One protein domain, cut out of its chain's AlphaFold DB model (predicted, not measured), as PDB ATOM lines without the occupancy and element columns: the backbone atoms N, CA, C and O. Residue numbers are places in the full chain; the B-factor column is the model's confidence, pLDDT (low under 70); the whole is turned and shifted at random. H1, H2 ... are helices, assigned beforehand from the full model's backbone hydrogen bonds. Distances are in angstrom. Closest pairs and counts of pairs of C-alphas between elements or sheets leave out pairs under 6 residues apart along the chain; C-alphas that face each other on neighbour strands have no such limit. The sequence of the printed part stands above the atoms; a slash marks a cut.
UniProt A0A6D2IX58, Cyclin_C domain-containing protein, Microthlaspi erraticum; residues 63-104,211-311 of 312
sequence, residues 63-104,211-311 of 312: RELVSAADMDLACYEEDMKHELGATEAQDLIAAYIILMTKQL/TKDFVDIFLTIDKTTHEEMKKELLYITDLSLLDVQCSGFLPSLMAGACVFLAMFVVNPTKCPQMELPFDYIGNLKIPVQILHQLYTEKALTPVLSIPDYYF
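AT A GLANCE: This is residues 63 to 104 and 211 to 311 of the 312 residues of the protein "Cyclin_C domain-containing protein" of Microthlaspi erraticum (UniProt A0A6D2IX58). Three helices, H2, H3 and H4, lie side by side in a row, neighbours running opposite ways, and three others lie over one face of that row: H1 makes a V with H2, H6 starts beside the first residue of H3, diverges from H3 and crosses H4, and H7 packs on residues 236 to 240 of H4 and on H6. The short H5 sits at the turn between H4 and H6, and a long unnamed stretch, residues 267 to 284, joins H6 to H7. The printed part has 143 residues with seven named helices, H1 to H7 in order along the chain, and no named strand; the class is all helix, with 93 residues in helices. The helix packing is mostly crossed, with 2 of 8 tilted touching pairs at a shallow tilt. The whole is compact, with a radius of gyration of the C-alphas of 15.4 A, and elongated in outline, spanning 46 by 29 by 28 A.

IN THESE COORDINATES: The longest helix by residues is H2, residues 86 to 102, 24.5 A from first to last C-alpha; it begins at C-alpha 86 at (265.024, 228.674, 248.378). Before it stands H1, residues 73 to 84, 16.2 A long, beginning at C-alpha 73 at (272.531, 233.121, 260.855). Beyond the cut come H3, residues 211 to 221, 15.8 A, and H4, residues 227 to 242, 23.7 A. H5 is residues 244 to 248, 6.9 A, and H6 is residues 251 to 266, 22.5 A. H7, residues 285 to 300, is 22.6 A long and ends at C-alpha 300 at (259.187, 273.385, 255.355).

HOW THE PARTS SIT: H2 touches H1 with residues 88 to 93 alone, at a steep tilt of 46 degrees, opposite ways; the closest C-alphas are those of Lys 81 and Ala 89, 5.2 A apart. With residues 92 to 99 alone H2 touches H3, at a shallow tilt of 17 degrees, opposite ways, closest at the C-alphas of Tyr 96 and Ile 217, 7.5 A. H3 is the hub, touching four helices. One of these is H1, which only just touches it, with 3 pairs of C-alphas within 8 A, the closest those of Leu 84 and Ile 221 at 6.9 A. H3 and H4 form a helical hairpin at a shallow tilt of 13 degrees, opposite ways, with the C-alphas of Lys 212 and Thr 237 closest at 6.6 A. H6 touches H3 at a steep tilt of 61 degrees, the same way, closest at the C-alphas of Thr 211 and Pro 251, 4.3 A. H6 also touches H4 at a steep tilt of 49 degrees, opposite ways, with the C-alphas of Leu 233 and Ala 262 closest at 5.0 A. H7 touches H6 at a steep tilt of 52 degrees, the same way, closest at the C-alphas of Ala 257 and Val 288, 5.2 A. H7 stands about perpendicular to H4, at 82 degrees, and touches it, the C-alphas of Ser 240 and Leu 291 being closest at 6.5 A. H5 only just touches H7, with 3 pairs of C-alphas within 8 A, the closest those of Cys 246 and Pro 287 at 6.9 A. Among the pairs that are apart are H1 and H7, and H2 and H4. Each O i to N i+4 pair is within hydrogen-bond range in H1, H3, H6 and H7; the counts are 12 of 13 in H2, 10 of 12 in H4 and 0 of 1 in H5, where 2 of 2 O i to N i+3 pairs are within range.

THE WHOLE: The two C-alphas farthest apart are those of Ala 86 and Thr 301, at 45.9 A. Residues 105 to 210 are cut out, and C-alphas 104 and 211 are 11.7 A apart across the cut. The link from H6 to H7, 18 residues, is long. Mean pLDDT of the printed part is 77.5; it is under 70 at residues 63 to 86, 269 to 275, 277 and 299 to 311.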
ATOM      1  N   ARG A  63     268.658 247.524 270.407       67.50
ATOM      2  CA  ARG A  63     269.312 246.216 270.278       67.50
ATOM      3  C   ARG A  63     270.617 246.202 271.066       67.50
ATOM      4  O   ARG A  63     271.366 247.184 271.070       67.50
ATOM      5  N   GLU A  64     270.900 245.088 271.736       56.56
ATOM      6  CA  GLU A  64     272.184 244.884 272.406       56.56
ATOM      7  C   GLU A  64     273.303 244.621 271.385       56.56
ATOM      8  O   GLU A  64     273.085 244.061 270.312       56.56
ATOM      9  N   LEU A  65     274.527 245.036 271.726       54.38
ATOM     10  CA  LEU A  65     275.738 244.775 270.945       54.38
ATOM     11  C   LEU A  65     276.046 243.268 270.926       54.38
ATOM     12  O   LEU A  65     276.812 242.774 271.752       54.38
ATOM     13  N   VAL A  66     275.482 242.547 269.962       53.59
ATOM     14  CA  VAL A  66     275.909 241.190 269.602       53.59
ATOM     15  C   VAL A  66     277.034 241.319 268.576       53.59
ATOM     16  O   VAL A  66     276.952 242.136 267.655       53.59
ATOM     17  N   SER A  67     278.135 240.576 268.737       52.75
ATOM     18  CA  SER A  67     279.197 240.636 267.730       52.75
ATOM     19  C   SER A  67     278.664 240.083 266.405       52.75
ATOM     20  O   SER A  67     277.884 239.136 266.393       52.75
ATOM     21  N   ALA A  68     279.104 240.631 265.269       49.94
ATOM     22  CA  ALA A  68     278.688 240.128 263.953       49.94
ATOM     23  C   ALA A  68     279.030 238.634 263.736       49.94
ATOM     24  O   ALA A  68     278.484 238.007 262.834       49.94
ATOM     25  N   ALA A  69     279.935 238.069 264.545       53.75
ATOM     26  CA  ALA A  69     280.273 236.647 264.543       53.75
ATOM     27  C   ALA A  69     279.316 235.784 265.387       53.75
ATOM     28  O   ALA A  69     279.280 234.573 265.194       53.75
ATOM     29  N   ASP A  70     278.558 236.403 266.293       56.50
ATOM     30  CA  ASP A  70     277.621 235.751 267.216       56.50
ATOM     31  C   ASP A  70     276.157 235.864 266.748       56.50
ATOM     32  O   ASP A  70     275.255 235.404 267.446       56.50
ATOM     33  N   MET A  71     275.900 236.474 265.582       61.91
ATOM     34  CA  MET A  71     274.561 236.511 264.980       61.91
ATOM     35  C   MET A  71     274.119 235.094 264.583       61.91
ATOM     36  O   MET A  71     274.847 234.389 263.878       61.91
ATOM     37  N   ASP A  72     272.917 234.686 265.003       64.19
ATOM     38  CA  ASP A  72     272.338 233.382 264.654       64.19
ATOM     39  C   ASP A  72     271.829 233.379 263.208       64.19
ATOM     40  O   ASP A  72     270.661 233.617 262.901       64.19
ATOM     41  N   LEU A  73     272.760 233.120 262.296       60.66
ATOM     42  CA  LEU A  73     272.531 233.121 260.855       60.66
ATOM     43  C   LEU A  73     271.506 232.072 260.395       60.66
ATOM     44  O   LEU A  73     270.954 232.209 259.305       60.66
ATOM     45  N   ALA A  74     271.259 231.034 261.204       58.59
ATOM     46  CA  ALA A  74     270.335 229.960 260.865       58.59
ATOM     47  C   ALA A  74     268.869 230.411 260.954       58.59
ATOM     48  O   ALA A  74     268.085 230.053 260.080       58.59
ATOM     49  N   CYS A  75     268.515 231.244 261.942       62.56
ATOM     50  CA  CYS A  75     267.172 231.828 262.039       62.56
ATOM     51  C   CYS A  75     266.855 232.725 260.831       62.56
ATOM     52  O   CYS A  75     265.821 232.555 260.193       62.56
ATOM     53  N   TYR A  76     267.794 233.590 260.433       62.72
ATOM     54  CA  TYR A  76     267.631 234.466 259.265       62.72
ATOM     55  C   TYR A  76     267.475 233.705 257.946       62.72
ATOM     56  O   TYR A  76     266.739 234.128 257.054       62.72
ATOM     57  N   GLU A  77     268.184 232.583 257.801       61.91
ATOM     58  CA  GLU A  77     268.076 231.742 256.615       61.91
ATOM     59  C   GLU A  77     266.685 231.097 256.493       61.91
ATOM     60  O   GLU A  77     266.195 230.934 255.373       61.91
ATOM     61  N   GLU A  78     266.037 230.742 257.604       65.19
ATOM     62  CA  GLU A  78     264.676 230.194 257.596       65.19
ATOM     63  C   GLU A  78     263.627 231.257 257.231       65.19
ATOM     64  O   GLU A  78     262.804 231.000 256.345       65.19
ATOM     65  N   ASP A  79     263.715 232.457 257.813       64.31
ATOM     66  CA  ASP A  79     262.782 233.565 257.554       64.31
ATOM     67  C   ASP A  79     262.865 234.052 256.095       64.31
ATOM     68  O   ASP A  79     261.859 234.101 255.383       64.31
ATOM     69  N   MET A  80     264.075 234.286 255.568       65.88
ATOM     70  CA  MET A  80     264.250 234.692 254.165       65.88
ATOM     71  C   MET A  80     263.807 233.609 253.171       65.88
ATOM     72  O   MET A  80     263.250 233.919 252.114       65.88
ATOM     73  N   LYS A  81     264.026 232.320 253.478       66.88
ATOM     74  CA  LYS A  81     263.531 231.215 252.634       66.88
ATOM     75  C   LYS A  81     262.011 231.173 252.582       66.88
ATOM     76  O   LYS A  81     261.469 230.808 251.535       66.88
ATOM     77  N   HIS A  82     261.346 231.507 253.687       69.69
ATOM     78  CA  HIS A  82     259.894 231.576 253.751       69.69
ATOM     79  C   HIS A  82     259.345 232.688 252.838       69.69
ATOM     80  O   HIS A  82     258.357 232.463 252.139       69.69
ATOM     81  N   GLU A  83     260.019 233.838 252.764       67.94
ATOM     82  CA  GLU A  83     259.565 234.997 251.978       67.94
ATOM     83  C   GLU A  83     259.957 234.967 250.488       67.94
ATOM     84  O   GLU A  83     259.183 235.402 249.627       67.94
ATOM     85  N   LEU A  84     261.139 234.443 250.145       66.62
ATOM     86  CA  LEU A  84     261.735 234.589 248.805       66.62
ATOM     87  C   LEU A  84     261.876 233.271 248.026       66.62
ATOM     88  O   LEU A  84     262.174 233.270 246.834       66.62
ATOM     89  N   GLY A  85     261.610 232.126 248.654       68.94
ATOM     90  CA  GLY A  85     261.884 230.819 248.059       68.94
ATOM     91  C   GLY A  85     263.384 230.480 248.045       68.94
ATOM     92  O   GLY A  85     264.257 231.340 248.113       68.94
ATOM     93  N   ALA A  86     263.706 229.184 247.977       67.25
ATOM     94  CA  ALA A  86     265.024 228.674 248.378       67.25
ATOM     95  C   ALA A  86     266.235 229.219 247.589       67.25
ATOM     96  O   ALA A  86     267.304 229.367 248.175       67.25
ATOM     97  N   THR A  87     266.096 229.497 246.289       70.12
ATOM     98  CA  THR A  87     267.218 229.950 245.441       70.12
ATOM     99  C   THR A  87     267.469 231.456 245.560       70.12
ATOM    100  O   THR A  87     268.615 231.867 245.681       70.12
ATOM    101  N   GLU A  88     266.409 232.273 245.564       70.75
ATOM    102  CA  GLU A  88     266.500 233.737 245.718       70.75
ATOM    103  C   GLU A  88     266.986 234.101 247.131       70.75
ATOM    104  O   GLU A  88     267.841 234.970 247.293       70.75
ATOM    105  N   ALA A  89     266.530 233.354 248.144       70.50
ATOM    106  CA  ALA A  89     266.985 233.512 249.520       70.50
ATOM    107  C   ALA A  89     268.493 233.257 249.677       70.50
ATOM    108  O   ALA A  89     269.160 234.014 250.370       70.50
ATOM    109  N   GLN A  90     269.064 232.235 249.027       72.19
ATOM    110  CA  GLN A  90     270.493 231.913 249.177       72.19
ATOM    111  C   GLN A  90     271.419 233.047 248.720       72.19
ATOM    112  O   GLN A  90     272.374 233.377 249.429       72.19
ATOM    113  N   ASP A  91     271.133 233.658 247.570       74.69
ATOM    114  CA  ASP A  91     271.947 234.757 247.043       74.69
ATOM    115  C   ASP A  91     271.809 236.022 247.907       74.69
ATOM    116  O   ASP A  91     272.803 236.705 248.175       74.69
ATOM    117  N   LEU A  92     270.602 236.306 248.410       74.50
ATOM    118  CA  LEU A  92     270.346 237.457 249.282       74.50
ATOM    119  C   LEU A  92     270.938 237.286 250.683       74.50
ATOM    120  O   LEU A  92     271.517 238.235 251.207       74.50
ATOM    121  N   ILE A  93     270.904 236.079 251.250       71.00
ATOM    122  CA  ILE A  93     271.590 235.750 252.507       71.00
ATOM    123  C   ILE A  93     273.095 235.986 252.359       71.00
ATOM    124  O   ILE A  93     273.715 236.627 253.208       71.00
ATOM    125  N   ALA A  94     273.697 235.509 251.265       73.19
ATOM    126  CA  ALA A  94     275.117 235.722 251.004       73.19
ATOM    127  C   ALA A  94     275.457 237.217 250.860       73.19
ATOM    128  O   ALA A  94     276.454 237.676 251.424       73.19
ATOM    129  N   ALA A  95     274.622 237.983 250.151       76.00
ATOM    130  CA  ALA A  95     274.772 239.430 250.022       76.00
ATOM    131  C   ALA A  95     274.662 240.139 251.384       76.00
ATOM    132  O   ALA A  95     275.536 240.931 251.733       76.00
ATOM    133  N   TYR A  96     273.654 239.797 252.188       78.44
ATOM    134  CA  TYR A  96     273.442 240.324 253.535       78.44
ATOM    135  C   TYR A  96     274.645 240.080 254.459       78.44
ATOM    136  O   TYR A  96     275.155 241.019 255.075       78.44
ATOM    137  N   ILE A  97     275.160 238.845 254.503       73.81
ATOM    138  CA  ILE A  97     276.350 238.486 255.294       73.81
ATOM    139  C   ILE A  97     277.539 239.362 254.899       73.81
ATOM    140  O   ILE A  97     278.288 239.850 255.754       73.81
ATOM    141  N   ILE A  98     277.726 239.574 253.596       77.69
ATOM    142  CA  ILE A  98     278.784 240.442 253.088       77.69
ATOM    143  C   ILE A  98     278.576 241.873 253.580       77.69
ATOM    144  O   ILE A  98     279.532 242.454 254.088       77.69
ATOM    145  N   LEU A  99     277.368 242.437 253.492       82.06
ATOM    146  CA  LEU A  99     277.137 243.802 253.968       82.06
ATOM    147  C   LEU A  99     277.462 243.910 255.464       82.06
ATOM    148  O   LEU A  99     278.302 244.719 255.857       82.06
ATOM    149  N   MET A 100     276.887 243.040 256.297       80.44
ATOM    150  CA  MET A 100     277.066 243.098 257.752       80.44
ATOM    151  C   MET A 100     278.523 242.965 258.188       80.44
ATOM    152  O   MET A 100     278.985 243.721 259.042       80.44
ATOM    153  N   THR A 101     279.272 242.043 257.583       79.44
ATOM    154  CA  THR A 101     280.671 241.780 257.961       79.44
ATOM    155  C   THR A 101     281.666 242.805 257.415       79.44
ATOM    156  O   THR A 101     282.825 242.818 257.837       79.44
ATOM    157  N   LYS A 102     281.251 243.649 256.463       85.50
ATOM    158  CA  LYS A 102     282.122 244.623 255.786       85.50
ATOM    159  C   LYS A 102     281.841 246.070 256.164       85.50
ATOM    160  O   LYS A 102     282.546 246.946 255.666       85.50
ATOM    161  N   GLN A 103     280.871 246.330 257.043       88.06
ATOM    162  CA  GLN A 103     280.646 247.671 257.578       88.06
ATOM    163  C   GLN A 103     281.946 248.228 258.167       88.06
ATOM    164  O   GLN A 103     282.622 247.581 258.973       88.06
ATOM    165  N   LEU A 104     282.315 249.431 257.741       87.31
ATOM    166  CA  LEU A 104     283.432 250.147 258.335       87.31
ATOM    167  C   LEU A 104     282.990 250.814 259.639       87.31
ATOM    168  O   LEU A 104     281.809 251.119 259.805       87.31
ATOM    169  N   THR A 211     274.275 252.936 253.605       95.38
ATOM    170  CA  THR A 211     272.877 252.877 254.077       95.38
ATOM    171  C   THR A 211     271.941 252.385 252.975       95.38
ATOM    172  O   THR A 211     271.077 251.543 253.216       95.38
ATOM    173  N   LYS A 212     272.165 252.855 251.742       94.44
ATOM    174  CA  LYS A 212     271.386 252.459 250.575       94.44
ATOM    175  C   LYS A 212     271.444 250.955 250.290       94.44
ATOM    176  O   LYS A 212     270.421 250.388 249.929       94.44
ATOM    177  N   ASP A 213     272.588 250.299 250.484       92.25
ATOM    178  CA  ASP A 213     272.699 248.857 250.224       92.25
ATOM    179  C   ASP A 213     271.785 248.040 251.156       92.25
ATOM    180  O   ASP A 213     271.155 247.076 250.729       92.25
ATOM    181  N   PHE A 214     271.655 248.453 252.422       92.62
ATOM    182  CA  PHE A 214     270.739 247.820 253.376       92.62
ATOM    183  C   PHE A 214     269.268 248.124 253.068       92.62
ATOM    184  O   PHE A 214     268.423 247.236 253.165       92.62
ATOM    185  N   VAL A 215     268.960 249.355 252.660       93.25
ATOM    186  CA  VAL A 215     267.607 249.746 252.237       93.25
ATOM    187  C   VAL A 215     267.158 248.963 251.001       93.25
ATOM    188  O   VAL A 215     266.027 248.483 250.960       93.25
ATOM    189  N   ASP A 216     268.043 248.755 250.025       90.31
ATOM    190  CA  ASP A 216     267.725 247.971 248.828       90.31
ATOM    191  C   ASP A 216     267.513 246.482 249.172       90.31
ATOM    192  O   ASP A 216     266.628 245.849 248.591       90.31
ATOM    193  N   ILE A 217     268.238 245.928 250.160       86.06
ATOM    194  CA  ILE A 217     267.945 244.591 250.711       86.06
ATOM    195  C   ILE A 217     266.541 244.556 251.319       86.06
ATOM    196  O   ILE A 217     265.765 243.665 250.976       86.06
ATOM    197  N   PHE A 218     266.192 245.525 252.172       86.75
ATOM    198  CA  PHE A 218     264.856 245.605 252.769       86.75
ATOM    199  C   PHE A 218     263.762 245.609 251.699       86.75
ATOM    200  O   PHE A 218     262.875 244.764 251.727       86.75
ATOM    201  N   LEU A 219     263.878 246.487 250.702       87.56
ATOM    202  CA  LEU A 219     262.897 246.614 249.621       87.56
ATOM    203  C   LEU A 219     262.823 245.388 248.699       87.56
ATOM    204  O   LEU A 219     261.805 245.177 248.039       87.56
ATOM    205  N   THR A 220     263.898 244.602 248.620       84.50
ATOM    206  CA  THR A 220     263.921 243.348 247.853       84.50
ATOM    207  C   THR A 220     263.190 242.231 248.595       84.50
ATOM    208  O   THR A 220     262.501 241.422 247.969       84.50
ATOM    209  N   ILE A 221     263.343 242.190 249.919       78.69
ATOM    210  CA  ILE A 221     262.794 241.143 250.783       78.69
ATOM    211  C   ILE A 221     261.322 241.429 251.107       78.69
ATOM    212  O   ILE A 221     260.457 240.594 250.830       78.69
ATOM    213  N   ASP A 222     261.009 242.642 251.572       79.94
ATOM    214  CA  ASP A 222     259.644 243.051 251.894       79.94
ATOM    215  C   ASP A 222     258.846 243.406 250.629       79.94
ATOM    216  O   ASP A 222     258.671 244.566 250.230       79.94
ATOM    217  N   LYS A 223     258.290 242.359 250.015       70.94
ATOM    218  CA  LYS A 223     257.393 242.446 248.853       70.94
ATOM    219  C   LYS A 223     256.032 243.072 249.185       70.94
ATOM    220  O   LYS A 223     255.265 243.351 248.261       70.94
ATOM    221  N   THR A 224     255.708 243.277 250.464       71.88
ATOM    222  CA  THR A 224     254.432 243.859 250.905       71.88
ATOM    223  C   THR A 224     254.483 245.376 251.041       71.88
ATOM    224  O   THR A 224     253.429 246.017 251.063       71.88
ATOM    225  N   THR A 225     255.689 245.954 251.026       77.19
ATOM    226  CA  THR A 225     255.909 247.400 251.031       77.19
ATOM    227  C   THR A 225     255.089 248.102 249.942       77.19
ATOM    228  O   THR A 225     255.294 247.889 248.742       77.19
ATOM    229  N   HIS A 226     254.165 248.973 250.349       83.19
ATOM    230  CA  HIS A 226     253.386 249.803 249.428       83.19
ATOM    231  C   HIS A 226     254.261 250.880 248.768       83.19
ATOM    232  O   HIS A 226     255.208 251.373 249.374       83.19
ATOM    233  N   GLU A 227     253.928 251.281 247.538       85.50
ATOM    234  CA  GLU A 227     254.736 252.230 246.748       85.50
ATOM    235  C   GLU A 227     254.983 253.573 247.453       85.50
ATOM    236  O   GLU A 227     256.071 254.128 247.338       85.50
ATOM    237  N   GLU A 228     254.017 254.068 248.233       85.00
ATOM    238  CA  GLU A 228     254.183 255.280 249.050       85.00
ATOM    239  C   GLU A 228     255.299 255.116 250.091       85.00
ATOM    240  O   GLU A 228     256.164 255.978 250.200       85.00
ATOM    241  N   MET A 229     255.357 253.971 250.781       86.38
ATOM    242  CA  MET A 229     256.425 253.679 251.743       86.38
ATOM    243  C   MET A 229     257.781 253.547 251.052       86.38
ATOM    244  O   MET A 229     258.762 254.083 251.555       86.38
ATOM    245  N   LYS A 230     257.848 252.920 249.870       89.06
ATOM    246  CA  LYS A 230     259.107 252.826 249.109       89.06
ATOM    247  C   LYS A 230     259.647 254.203 248.740       89.06
ATOM    248  O   LYS A 230     260.838 254.457 248.908       89.06
ATOM    249  N   LYS A 231     258.776 255.079 248.233       87.56
ATOM    250  CA  LYS A 231     259.123 256.458 247.873       87.56
ATOM    251  C   LYS A 231     259.647 257.213 249.089       87.56
ATOM    252  O   LYS A 231     260.715 257.814 249.010       87.56
ATOM    253  N   GLU A 232     258.955 257.083 250.215       89.75
ATOM    254  CA  GLU A 232     259.330 257.746 251.458       89.75
ATOM    255  C   GLU A 232     260.654 257.233 252.026       89.75
ATOM    256  O   GLU A 232     261.531 258.010 252.399       89.75
ATOM    257  N   LEU A 233     260.849 255.914 252.019       92.25
ATOM    258  CA  LEU A 233     262.078 255.276 252.470       92.25
ATOM    259  C   LEU A 233     263.281 255.716 251.635       92.25
ATOM    260  O   LEU A 233     264.322 256.066 252.192       92.25
ATOM    261  N   LEU A 234     263.153 255.726 250.309       91.88
ATOM    262  CA  LEU A 234     264.227 256.174 249.422       91.88
ATOM    263  C   LEU A 234     264.516 257.672 249.598       91.88
ATOM    264  O   LEU A 234     265.683 258.055 249.679       91.88
ATOM    265  N   TYR A 235     263.477 258.495 249.755       91.62
ATOM    266  CA  TYR A 235     263.618 259.919 250.052       91.62
ATOM    267  C   TYR A 235     264.374 260.165 251.366       91.62
ATOM    268  O   TYR A 235     265.373 260.883 251.373       91.62
ATOM    269  N   ILE A 236     263.957 259.528 252.465       94.81
ATOM    270  CA  ILE A 236     264.618 259.639 253.777       94.81
ATOM    271  C   ILE A 236     266.062 259.124 253.703       94.81
ATOM    272  O   ILE A 236     266.971 259.691 254.315       94.81
ATOM    273  N   THR A 237     266.300 258.077 252.914       95.81
ATOM    274  CA  THR A 237     267.640 257.523 252.694       95.81
ATOM    275  C   THR A 237     268.555 258.535 252.009       95.81
ATOM    276  O   THR A 237     269.670 258.750 252.483       95.81
ATOM    277  N   ASP A 238     268.099 259.217 250.958       94.25
ATOM    278  CA  ASP A 238     268.864 260.298 250.321       94.25
ATOM    279  C   ASP A 238     269.011 261.519 251.242       94.25
ATOM    280  O   ASP A 238     270.079 262.132 251.299       94.25
ATOM    281  N   LEU A 239     267.976 261.839 252.023       94.12
ATOM    282  CA  LEU A 239     267.991 262.929 252.997       94.12
ATOM    283  C   LEU A 239     269.060 262.725 254.078       94.12
ATOM    284  O   LEU A 239     269.714 263.689 254.485       94.12
ATOM    285  N   SER A 240     269.298 261.474 254.490       96.00
ATOM    286  CA  SER A 240     270.344 261.126 255.458       96.00
ATOM    287  C   SER A 240     271.736 261.609 255.031       96.00
ATOM    288  O   SER A 240     272.570 261.909 255.883       96.00
ATOM    289  N   LEU A 241     271.984 261.777 253.725       96.31
ATOM    290  CA  LEU A 241     273.259 262.269 253.205       96.31
ATOM    291  C   LEU A 241     273.511 263.741 253.541       96.31
ATOM    292  O   LEU A 241     274.657 264.183 253.461       96.31
ATOM    293  N   LEU A 242     272.491 264.513 253.925       95.19
ATOM    294  CA  LEU A 242     272.630 265.943 254.198       95.19
ATOM    295  C   LEU A 242     273.164 266.250 255.596       95.19
ATOM    296  O   LEU A 242     273.809 267.280 255.761       95.19
ATOM    297  N   ASP A 243     273.018 265.366 256.580       95.06
ATOM    298  CA  ASP A 243     273.615 265.567 257.905       95.06
ATOM    299  C   ASP A 243     274.860 264.711 258.092       95.06
ATOM    300  O   ASP A 243     274.820 263.487 257.995       95.06
ATOM    301  N   VAL A 244     275.993 265.353 258.382       95.12
ATOM    302  CA  VAL A 244     277.243 264.640 258.647       95.12
ATOM    303  C   VAL A 244     277.138 263.697 259.846       95.12
ATOM    304  O   VAL A 244     277.845 262.696 259.893       95.12
ATOM    305  N   GLN A 245     276.250 263.969 260.806       95.44
ATOM    306  CA  GLN A 245     276.011 263.078 261.935       95.44
ATOM    307  C   GLN A 245     275.526 261.702 261.472       95.44
ATOM    308  O   GLN A 245     275.913 260.710 262.084       95.44
ATOM    309  N   CYS A 246     274.778 261.614 260.365       95.69
ATOM    310  CA  CYS A 246     274.353 260.341 259.780       95.69
ATOM    311  C   CYS A 246     275.552 259.466 259.370       95.69
ATOM    312  O   CYS A 246     275.538 258.255 259.580       95.69
ATOM    313  N   SER A 247     276.635 260.082 258.887       92.69
ATOM    314  CA  SER A 247     277.901 259.405 258.554       92.69
ATOM    315  C   SER A 247     278.669 258.907 259.794       92.69
ATOM    316  O   SER A 247     279.604 258.107 259.689       92.69
ATOM    317  N   GLY A 248     278.274 259.370 260.983       93.50
ATOM    318  CA  GLY A 248     278.757 258.922 262.291       93.50
ATOM    319  C   GLY A 248     278.029 257.693 262.848       93.50
ATOM    320  O   GLY A 248     278.294 257.307 263.988       93.50
ATOM    321  N   PHE A 249     277.147 257.054 262.075       94.38
ATOM    322  CA  PHE A 249     276.497 255.792 262.438       94.38
ATOM    323  C   PHE A 249     276.913 254.654 261.501       94.38
ATOM    324  O   PHE A 249     277.445 254.871 260.413       94.38
ATOM    325  N   LEU A 250     276.675 253.414 261.934       93.31
ATOM    326  CA  LEU A 250     276.818 252.255 261.058       93.31
ATOM    327  C   LEU A 250     275.735 252.282 259.964       93.31
ATOM    328  O   LEU A 250     274.577 252.564 260.289       93.31
ATOM    329  N   PRO A 251     276.065 251.931 258.709       94.50
ATOM    330  CA  PRO A 251     275.096 251.839 257.620       94.50
ATOM    331  C   PRO A 251     273.827 251.042 257.945       94.50
ATOM    332  O   PRO A 251     272.736 251.496 257.611       94.50
ATOM    333  N   SER A 252     273.930 249.896 258.634       91.94
ATOM    334  CA  SER A 252     272.742 249.095 258.973       91.94
ATOM    335  C   SER A 252     271.857 249.751 260.038       91.94
ATOM    336  O   SER A 252     270.635 249.692 259.941       91.94
ATOM    337  N   LEU A 253     272.456 250.440 261.018       92.56
ATOM    338  CA  LEU A 253     271.716 251.226 262.011       92.56
ATOM    339  C   LEU A 253     270.989 252.398 261.350       92.56
ATOM    340  O   LEU A 253     269.819 252.635 261.635       92.56
ATOM    341  N   MET A 254     271.670 253.103 260.445       95.69
ATOM    342  CA  MET A 254     271.059 254.200 259.702       95.69
ATOM    343  C   MET A 254     269.924 253.703 258.799       95.69
ATOM    344  O   MET A 254     268.871 254.326 258.755       95.69
ATOM    345  N   ALA A 255     270.086 252.549 258.145       94.62
ATOM    346  CA  ALA A 255     269.038 251.960 257.317       94.62
ATOM    347  C   ALA A 255     267.806 251.570 258.144       94.62
ATOM    348  O   ALA A 255     266.684 251.873 257.741       94.62
ATOM    349  N   GLY A 256     268.003 250.979 259.327       91.81
ATOM    350  CA  GLY A 256     266.911 250.722 260.269       91.81
ATOM    351  C   GLY A 256     266.190 252.006 260.693       91.81
ATOM    352  O   GLY A 256     264.963 252.035 260.735       91.81
ATOM    353  N   ALA A 257     266.930 253.096 260.923       93.69
ATOM    354  CA  ALA A 257     266.348 254.393 261.265       93.69
ATOM    355  C   ALA A 257     265.535 254.992 260.105       93.69
ATOM    356  O   ALA A 257     264.447 255.522 260.335       93.69
ATOM    357  N   CYS A 258     266.014 254.856 258.862       94.94
ATOM    358  CA  CYS A 258     265.272 255.262 257.668       94.94
ATOM    359  C   CYS A 258     263.965 254.472 257.512       94.94
ATOM    360  O   CYS A 258     262.922 255.077 257.271       94.94
ATOM    361  N   VAL A 259     264.002 253.141 257.680       91.38
ATOM    362  CA  VAL A 259     262.805 252.279 257.615       91.38
ATOM    363  C   VAL A 259     261.801 252.676 258.691       91.38
ATOM    364  O   VAL A 259     260.633 252.901 258.379       91.38
ATOM    365  N   PHE A 260     262.258 252.836 259.934       89.50
ATOM    366  CA  PHE A 260     261.407 253.259 261.041       89.50
ATOM    367  C   PHE A 260     260.714 254.595 260.745       89.50
ATOM    368  O   PHE A 260     259.491 254.697 260.862       89.50
ATOM    369  N   LEU A 261     261.477 255.612 260.327       91.00
ATOM    370  CA  LEU A 261     260.918 256.932 260.041       91.00
ATOM    371  C   LEU A 261     259.948 256.891 258.852       91.00
ATOM    372  O   LEU A 261     258.884 257.495 258.934       91.00
ATOM    373  N   ALA A 262     260.254 256.142 257.789       90.19
ATOM    374  CA  ALA A 262     259.356 255.991 256.642       90.19
ATOM    375  C   ALA A 262     258.015 255.355 257.044       90.19
ATOM    376  O   ALA A 262     256.951 255.833 256.649       90.19
ATOM    377  N   MET A 263     258.049 254.309 257.875       86.25
ATOM    378  CA  MET A 263     256.837 253.684 258.415       86.25
ATOM    379  C   MET A 263     256.026 254.665 259.268       86.25
ATOM    380  O   MET A 263     254.802 254.717 259.137       86.25
ATOM    381  N   PHE A 264     256.702 255.452 260.110       85.44
ATOM    382  CA  PHE A 264     256.068 256.466 260.950       85.44
ATOM    383  C   PHE A 264     255.420 257.582 260.122       85.44
ATOM    384  O   PHE A 264     254.274 257.933 260.377       85.44
ATOM    385  N   VAL A 265     256.105 258.109 259.104       86.50
ATOM    386  CA  VAL A 265     255.576 259.179 258.240       86.50
ATOM    387  C   VAL A 265     254.350 258.706 257.455       86.50
ATOM    388  O   VAL A 265     253.346 259.412 257.393       86.50
ATOM    389  N   VAL A 266     254.392 257.492 256.895       85.06
ATOM    390  CA  VAL A 266     253.268 256.931 256.123       85.06
ATOM    391  C   VAL A 266     252.088 256.560 257.023       85.06
ATOM    392  O   VAL A 266     250.930 256.684 256.618       85.06
ATOM    393  N   ASN A 267     252.346 256.084 258.243       80.00
ATOM    394  CA  ASN A 267     251.289 255.722 259.178       80.00
ATOM    395  C   ASN A 267     251.620 256.111 260.627       80.00
ATOM    396  O   ASN A 267     251.902 255.235 261.448       80.00
ATOM    397  N   PRO A 268     251.468 257.396 260.991       72.69
ATOM    398  CA  PRO A 268     251.842 257.884 262.321       72.69
ATOM    399  C   PRO A 268     250.950 257.317 263.434       72.69
ATOM    400  O   PRO A 268     251.288 257.378 264.611       72.69
ATOM    401  N   THR A 269     249.791 256.752 263.072       61.34
ATOM    402  CA  THR A 269     248.808 256.205 264.020       61.34
ATOM    403  C   THR A 269     249.061 254.752 264.412       61.34
ATOM    404  O   THR A 269     248.426 254.253 265.344       61.34
ATOM    405  N   LYS A 270     249.952 254.050 263.701       60.59
ATOM    406  CA  LYS A 270     250.316 252.666 264.004       60.59
ATOM    407  C   LYS A 270     251.744 252.614 264.521       60.59
ATOM    408  O   LYS A 270     252.641 253.197 263.929       60.59
ATOM    409  N   CYS A 271     251.938 251.840 265.584       55.91
ATOM    410  CA  CYS A 271     253.266 251.424 266.013       55.91
ATOM    411  C   CYS A 271     253.986 250.783 264.816       55.91
ATOM    412  O   CYS A 271     253.443 249.810 264.275       55.91
ATOM    413  N   PRO A 272     255.156 251.288 264.383       60.09
ATOM    414  CA  PRO A 272     255.930 250.629 263.346       60.09
ATOM    415  C   PRO A 272     256.310 249.234 263.847       60.09
ATOM    416  O   PRO A 272     257.127 249.093 264.751       60.09
ATOM    417  N   GLN A 273     255.686 248.189 263.306       63.47
ATOM    418  CA  GLN A 273     256.144 246.819 263.528       63.47
ATOM    419  C   GLN A 273     257.322 246.592 262.594       63.47
ATOM    420  O   GLN A 273     257.160 246.195 261.446       63.47
ATOM    421  N   MET A 274     258.501 246.980 263.065       66.31
ATOM    422  CA  MET A 274     259.715 246.950 262.273       66.31
ATOM    423  C   MET A 274     260.278 245.522 262.242       66.31
ATOM    424  O   MET A 274     261.096 245.138 263.078       66.31
ATOM    425  N   GLU A 275     259.847 244.741 261.255       69.31
ATOM    426  CA  GLU A 275     260.478 243.472 260.886       69.31
ATOM    427  C   GLU A 275     261.550 243.762 259.828       69.31
ATOM    428  O   GLU A 275     261.290 243.812 258.629       69.31
ATOM    429  N   LEU A 276     262.771 244.058 260.285       71.75
ATOM    430  CA  LEU A 276     263.902 244.234 259.374       71.75
ATOM    431  C   LEU A 276     264.462 242.865 258.989       71.75
ATOM    432  O   LEU A 276     264.783 242.081 259.882       71.75
ATOM    433  N   PRO A 277     264.729 242.620 257.698       66.88
ATOM    434  CA  PRO A 277     265.363 241.389 257.246       66.88
ATOM    435  C   PRO A 277     266.886 241.401 257.461       66.88
ATOM    436  O   PRO A 277     267.614 240.564 256.930       66.88
ATOM    437  N   PHE A 278     267.383 242.390 258.205       72.12
ATOM    438  CA  PHE A 278     268.778 242.548 258.568       72.12
ATOM    439  C   PHE A 278     268.916 242.957 260.033       72.12
ATOM    440  O   PHE A 278     268.051 243.622 260.614       72.12
ATOM    441  N   ASP A 279     270.065 242.616 260.612       74.81
ATOM    442  CA  ASP A 279     270.448 243.122 261.917       74.81
ATOM    443  C   ASP A 279     271.022 244.534 261.872       74.81
ATOM    444  O   ASP A 279     271.714 244.951 260.937       74.81
ATOM    445  N   TYR A 280     270.792 245.268 262.954       77.19
ATOM    446  CA  TYR A 280     271.498 246.502 263.238       77.19
ATOM    447  C   TYR A 280     272.057 246.480 264.654       77.19
ATOM    448  O   TYR A 280     271.521 245.838 265.556       77.19
ATOM    449  N   ILE A 281     273.155 247.205 264.842       75.62
ATOM    450  CA  ILE A 281     273.826 247.327 266.130       75.62
ATOM    451  C   ILE A 281     273.689 248.770 266.595       75.62
ATOM    452  O   ILE A 281     274.186 249.685 265.934       75.62
ATOM    453  N   GLY A 282     273.058 248.966 267.753       79.50
ATOM    454  CA  GLY A 282     272.921 250.269 268.396       79.50
ATOM    455  C   GLY A 282     271.476 250.637 268.717       79.50
ATOM    456  O   GLY A 282     270.570 249.811 268.657       79.50
ATOM    457  N   ASN A 283     271.290 251.900 269.090       85.06
ATOM    458  CA  ASN A 283     269.998 252.459 269.470       85.06
ATOM    459  C   ASN A 283     269.490 253.376 268.350       85.06
ATOM    460  O   ASN A 283     270.197 254.307 267.954       85.06
ATOM    461  N   LEU A 284     268.274 253.126 267.860       88.19
ATOM    462  CA  LEU A 284     267.670 253.896 266.770       88.19
ATOM    463  C   LEU A 284     267.205 255.293 267.184       88.19
ATOM    464  O   LEU A 284     267.073 256.157 266.325       88.19
ATOM    465  N   LYS A 285     267.005 255.560 268.477       87.94
ATOM    466  CA  LYS A 285     266.433 256.820 268.968       87.94
ATOM    467  C   LYS A 285     267.173 258.051 268.446       87.94
ATOM    468  O   LYS A 285     266.546 258.957 267.913       87.94
ATOM    469  N   ILE A 286     268.501 258.079 268.576       90.94
ATOM    470  CA  ILE A 286     269.314 259.226 268.141       90.94
ATOM    471  C   ILE A 286     269.264 259.409 266.612       90.94
ATOM    472  O   ILE A 286     268.918 260.510 266.181       90.94
ATOM    473  N   PRO A 287     269.575 258.400 265.771       93.94
ATOM    474  CA  PRO A 287     269.507 258.584 264.322       93.94
ATOM    475  C   PRO A 287     268.085 258.897 263.831       93.94
ATOM    476  O   PRO A 287     267.938 259.742 262.955       93.94
ATOM    477  N   VAL A 288     267.036 258.324 264.433       92.50
ATOM    478  CA  VAL A 288     265.635 258.654 264.106       92.50
ATOM    479  C   VAL A 288     265.304 260.109 264.443       92.50
ATOM    480  O   VAL A 288     264.676 260.788 263.636       92.50
ATOM    481  N   GLN A 289     265.759 260.630 265.587       91.38
ATOM    482  CA  GLN A 289     265.571 262.043 265.945       91.38
ATOM    483  C   GLN A 289     266.265 262.990 264.959       91.38
ATOM    484  O   GLN A 289     265.665 263.981 264.546       91.38
ATOM    485  N   ILE A 290     267.500 262.671 264.555       94.25
ATOM    486  CA  ILE A 290     268.248 263.451 263.557       94.25
ATOM    487  C   ILE A 290     267.511 263.435 262.213       94.25
ATOM    488  O   ILE A 290     267.265 264.491 261.635       94.25
ATOM    489  N   LEU A 291     267.115 262.253 261.730       95.06
ATOM    490  CA  LEU A 291     266.395 262.115 260.464       95.06
ATOM    491  C   LEU A 291     265.045 262.836 260.492       95.06
ATOM    492  O   LEU A 291     264.713 263.516 259.529       95.06
ATOM    493  N   HIS A 292     264.290 262.735 261.587       92.12
ATOM    494  CA  HIS A 292     263.014 263.430 261.735       92.12
ATOM    495  C   HIS A 292     263.195 264.951 261.712       92.12
ATOM    496  O   HIS A 292     262.452 265.641 261.024       92.12
ATOM    497  N   GLN A 293     264.216 265.482 262.397       92.19
ATOM    498  CA  GLN A 293     264.529 266.909 262.332       92.19
ATOM    499  C   GLN A 293     264.839 267.347 260.892       92.19
ATOM    500  O   GLN A 293     264.246 268.310 260.408       92.19
ATOM    501  N   LEU A 294     265.716 266.620 260.187       91.88
ATOM    502  CA  LEU A 294     266.023 266.904 258.778       91.88
ATOM    503  C   LEU A 294     264.770 266.852 257.905       91.88
ATOM    504  O   LEU A 294     264.593 267.689 257.021       91.88
ATOM    505  N   TYR A 295     263.912 265.865 258.156       90.44
ATOM    506  CA  TYR A 295     262.676 265.656 257.422       90.44
ATOM    507  C   TYR A 295     261.741 266.855 257.567       90.44
ATOM    508  O   TYR A 295     261.321 267.433 256.565       90.44
ATOM    509  N   THR A 296     261.489 267.299 258.799       87.69
ATOM    510  CA  THR A 296     260.662 268.479 259.080       87.69
ATOM    511  C   THR A 296     261.263 269.752 258.473       87.69
ATOM    512  O   THR A 296     260.550 270.528 257.839       87.69
ATOM    513  N   GLU A 297     262.577 269.959 258.594       86.56
ATOM    514  CA  GLU A 297     263.257 271.132 258.023       86.56
ATOM    515  C   GLU A 297     263.120 271.201 256.491       86.56
ATOM    516  O   GLU A 297     262.889 272.278 255.928       86.56
ATOM    517  N   LYS A 298     263.231 270.059 255.800       81.31
ATOM    518  CA  LYS A 298     263.090 269.985 254.337       81.31
ATOM    519  C   LYS A 298     261.645 269.976 253.856       81.31
ATOM    520  O   LYS A 298     261.393 270.499 252.773       81.31
ATOM    521  N   ALA A 299     260.700 269.487 254.654       66.25
ATOM    522  CA  ALA A 299     259.274 269.640 254.377       66.25
ATOM    523  C   ALA A 299     258.855 271.125 254.371       66.25
ATOM    524  O   ALA A 299     258.074 271.545 253.523       66.25
ATOM    525  N   LEU A 300     259.433 271.936 255.266       52.59
ATOM    526  CA  LEU A 300     259.187 273.385 255.355       52.59
ATOM    527  C   LEU A 300     259.970 274.206 254.318       52.59
ATOM    528  O   LEU A 300     259.601 275.337 254.001       52.59
ATOM    529  N   THR A 301     261.064 273.655 253.788       51.25
ATOM    530  CA  THR A 301     261.895 274.286 252.758       51.25
ATOM    531  C   THR A 301     262.197 273.284 251.641       51.25
ATOM    532  O   THR A 301     263.272 272.675 251.633       51.25
ATOM    533  N   PRO A 302     261.280 273.104 250.667       51.53
ATOM    534  CA  PRO A 302     261.482 272.203 249.532       51.53
ATOM    535  C   PRO A 302     262.513 272.800 248.559       51.53
ATOM    536  O   PRO A 302     262.206 273.268 247.470       51.53
ATOM    537  N   VAL A 303     263.770 272.861 248.997       43.84
ATOM    538  CA  VAL A 303     264.936 273.339 248.235       43.84
ATOM    539  C   VAL A 303     265.624 272.173 247.530       43.84
ATOM    540  O   VAL A 303     266.392 272.361 246.589       43.84
ATOM    541  N   LEU A 304     265.318 270.947 247.950       47.19
ATOM    542  CA  LEU A 304     265.710 269.760 247.225       47.19
ATOM    543  C   LEU A 304     264.870 269.681 245.950       47.19
ATOM    544  O   LEU A 304     263.721 269.254 245.982       47.19
ATOM    545  N   SER A 305     265.481 270.011 244.810       44.88
ATOM    546  CA  SER A 305     265.117 269.411 243.522       44.88
ATOM    547  C   SER A 305     265.517 267.935 243.538       44.88
ATOM    548  O   SER A 305     266.281 267.464 242.699       44.88
ATOM    549  N   ILE A 306     265.048 267.202 244.548       48.66
ATOM    550  CA  ILE A 306     264.979 265.763 244.440       48.66
ATOM    551  C   ILE A 306     263.995 265.529 243.294       48.66
ATOM    552  O   ILE A 306     262.930 266.150 243.290       48.66
ATOM    553  N   PRO A 307     264.377 264.745 242.278       45.41
ATOM    554  CA  PRO A 307     263.585 264.603 241.069       45.41
ATOM    555  C   PRO A 307     262.126 264.313 241.421       45.41
ATOM    556  O   PRO A 307     261.875 263.531 242.341       45.41
ATOM    557  N   ASP A 308     261.182 264.837 240.633       40.66
ATOM    558  CA  ASP A 308     259.738 264.537 240.724       40.66
ATOM    559  C   ASP A 308     259.422 263.019 240.755       40.66
ATOM    560  O   ASP A 308     258.288 262.616 240.985       40.66
ATOM    561  N   TYR A 309     260.424 262.157 240.555       46.28
ATOM    562  CA  TYR A 309     260.392 260.704 240.683       46.28
ATOM    563  C   TYR A 309     259.694 260.176 241.944       46.28
ATOM    564  O   TYR A 309     258.944 259.206 241.842       46.28
ATOM    565  N   TYR A 310     259.897 260.779 243.121       42.53
ATOM    566  CA  TYR A 310     259.241 260.271 244.334       42.53
ATOM    567  C   TYR A 310     257.760 260.677 244.419       42.53
ATOM    568  O   TYR A 310     256.974 259.976 245.048       42.53
ATOM    569  N   PHE A 311     257.334 261.730 243.718       41.22
ATOM    570  CA  PHE A 311     255.976 262.283 243.818       41.22
ATOM    571  C   PHE A 311     255.126 262.113 242.543       41.22
ATOM    572  O   PHE A 311     253.962 262.511 242.539       41.22
TER     573      PHE A 311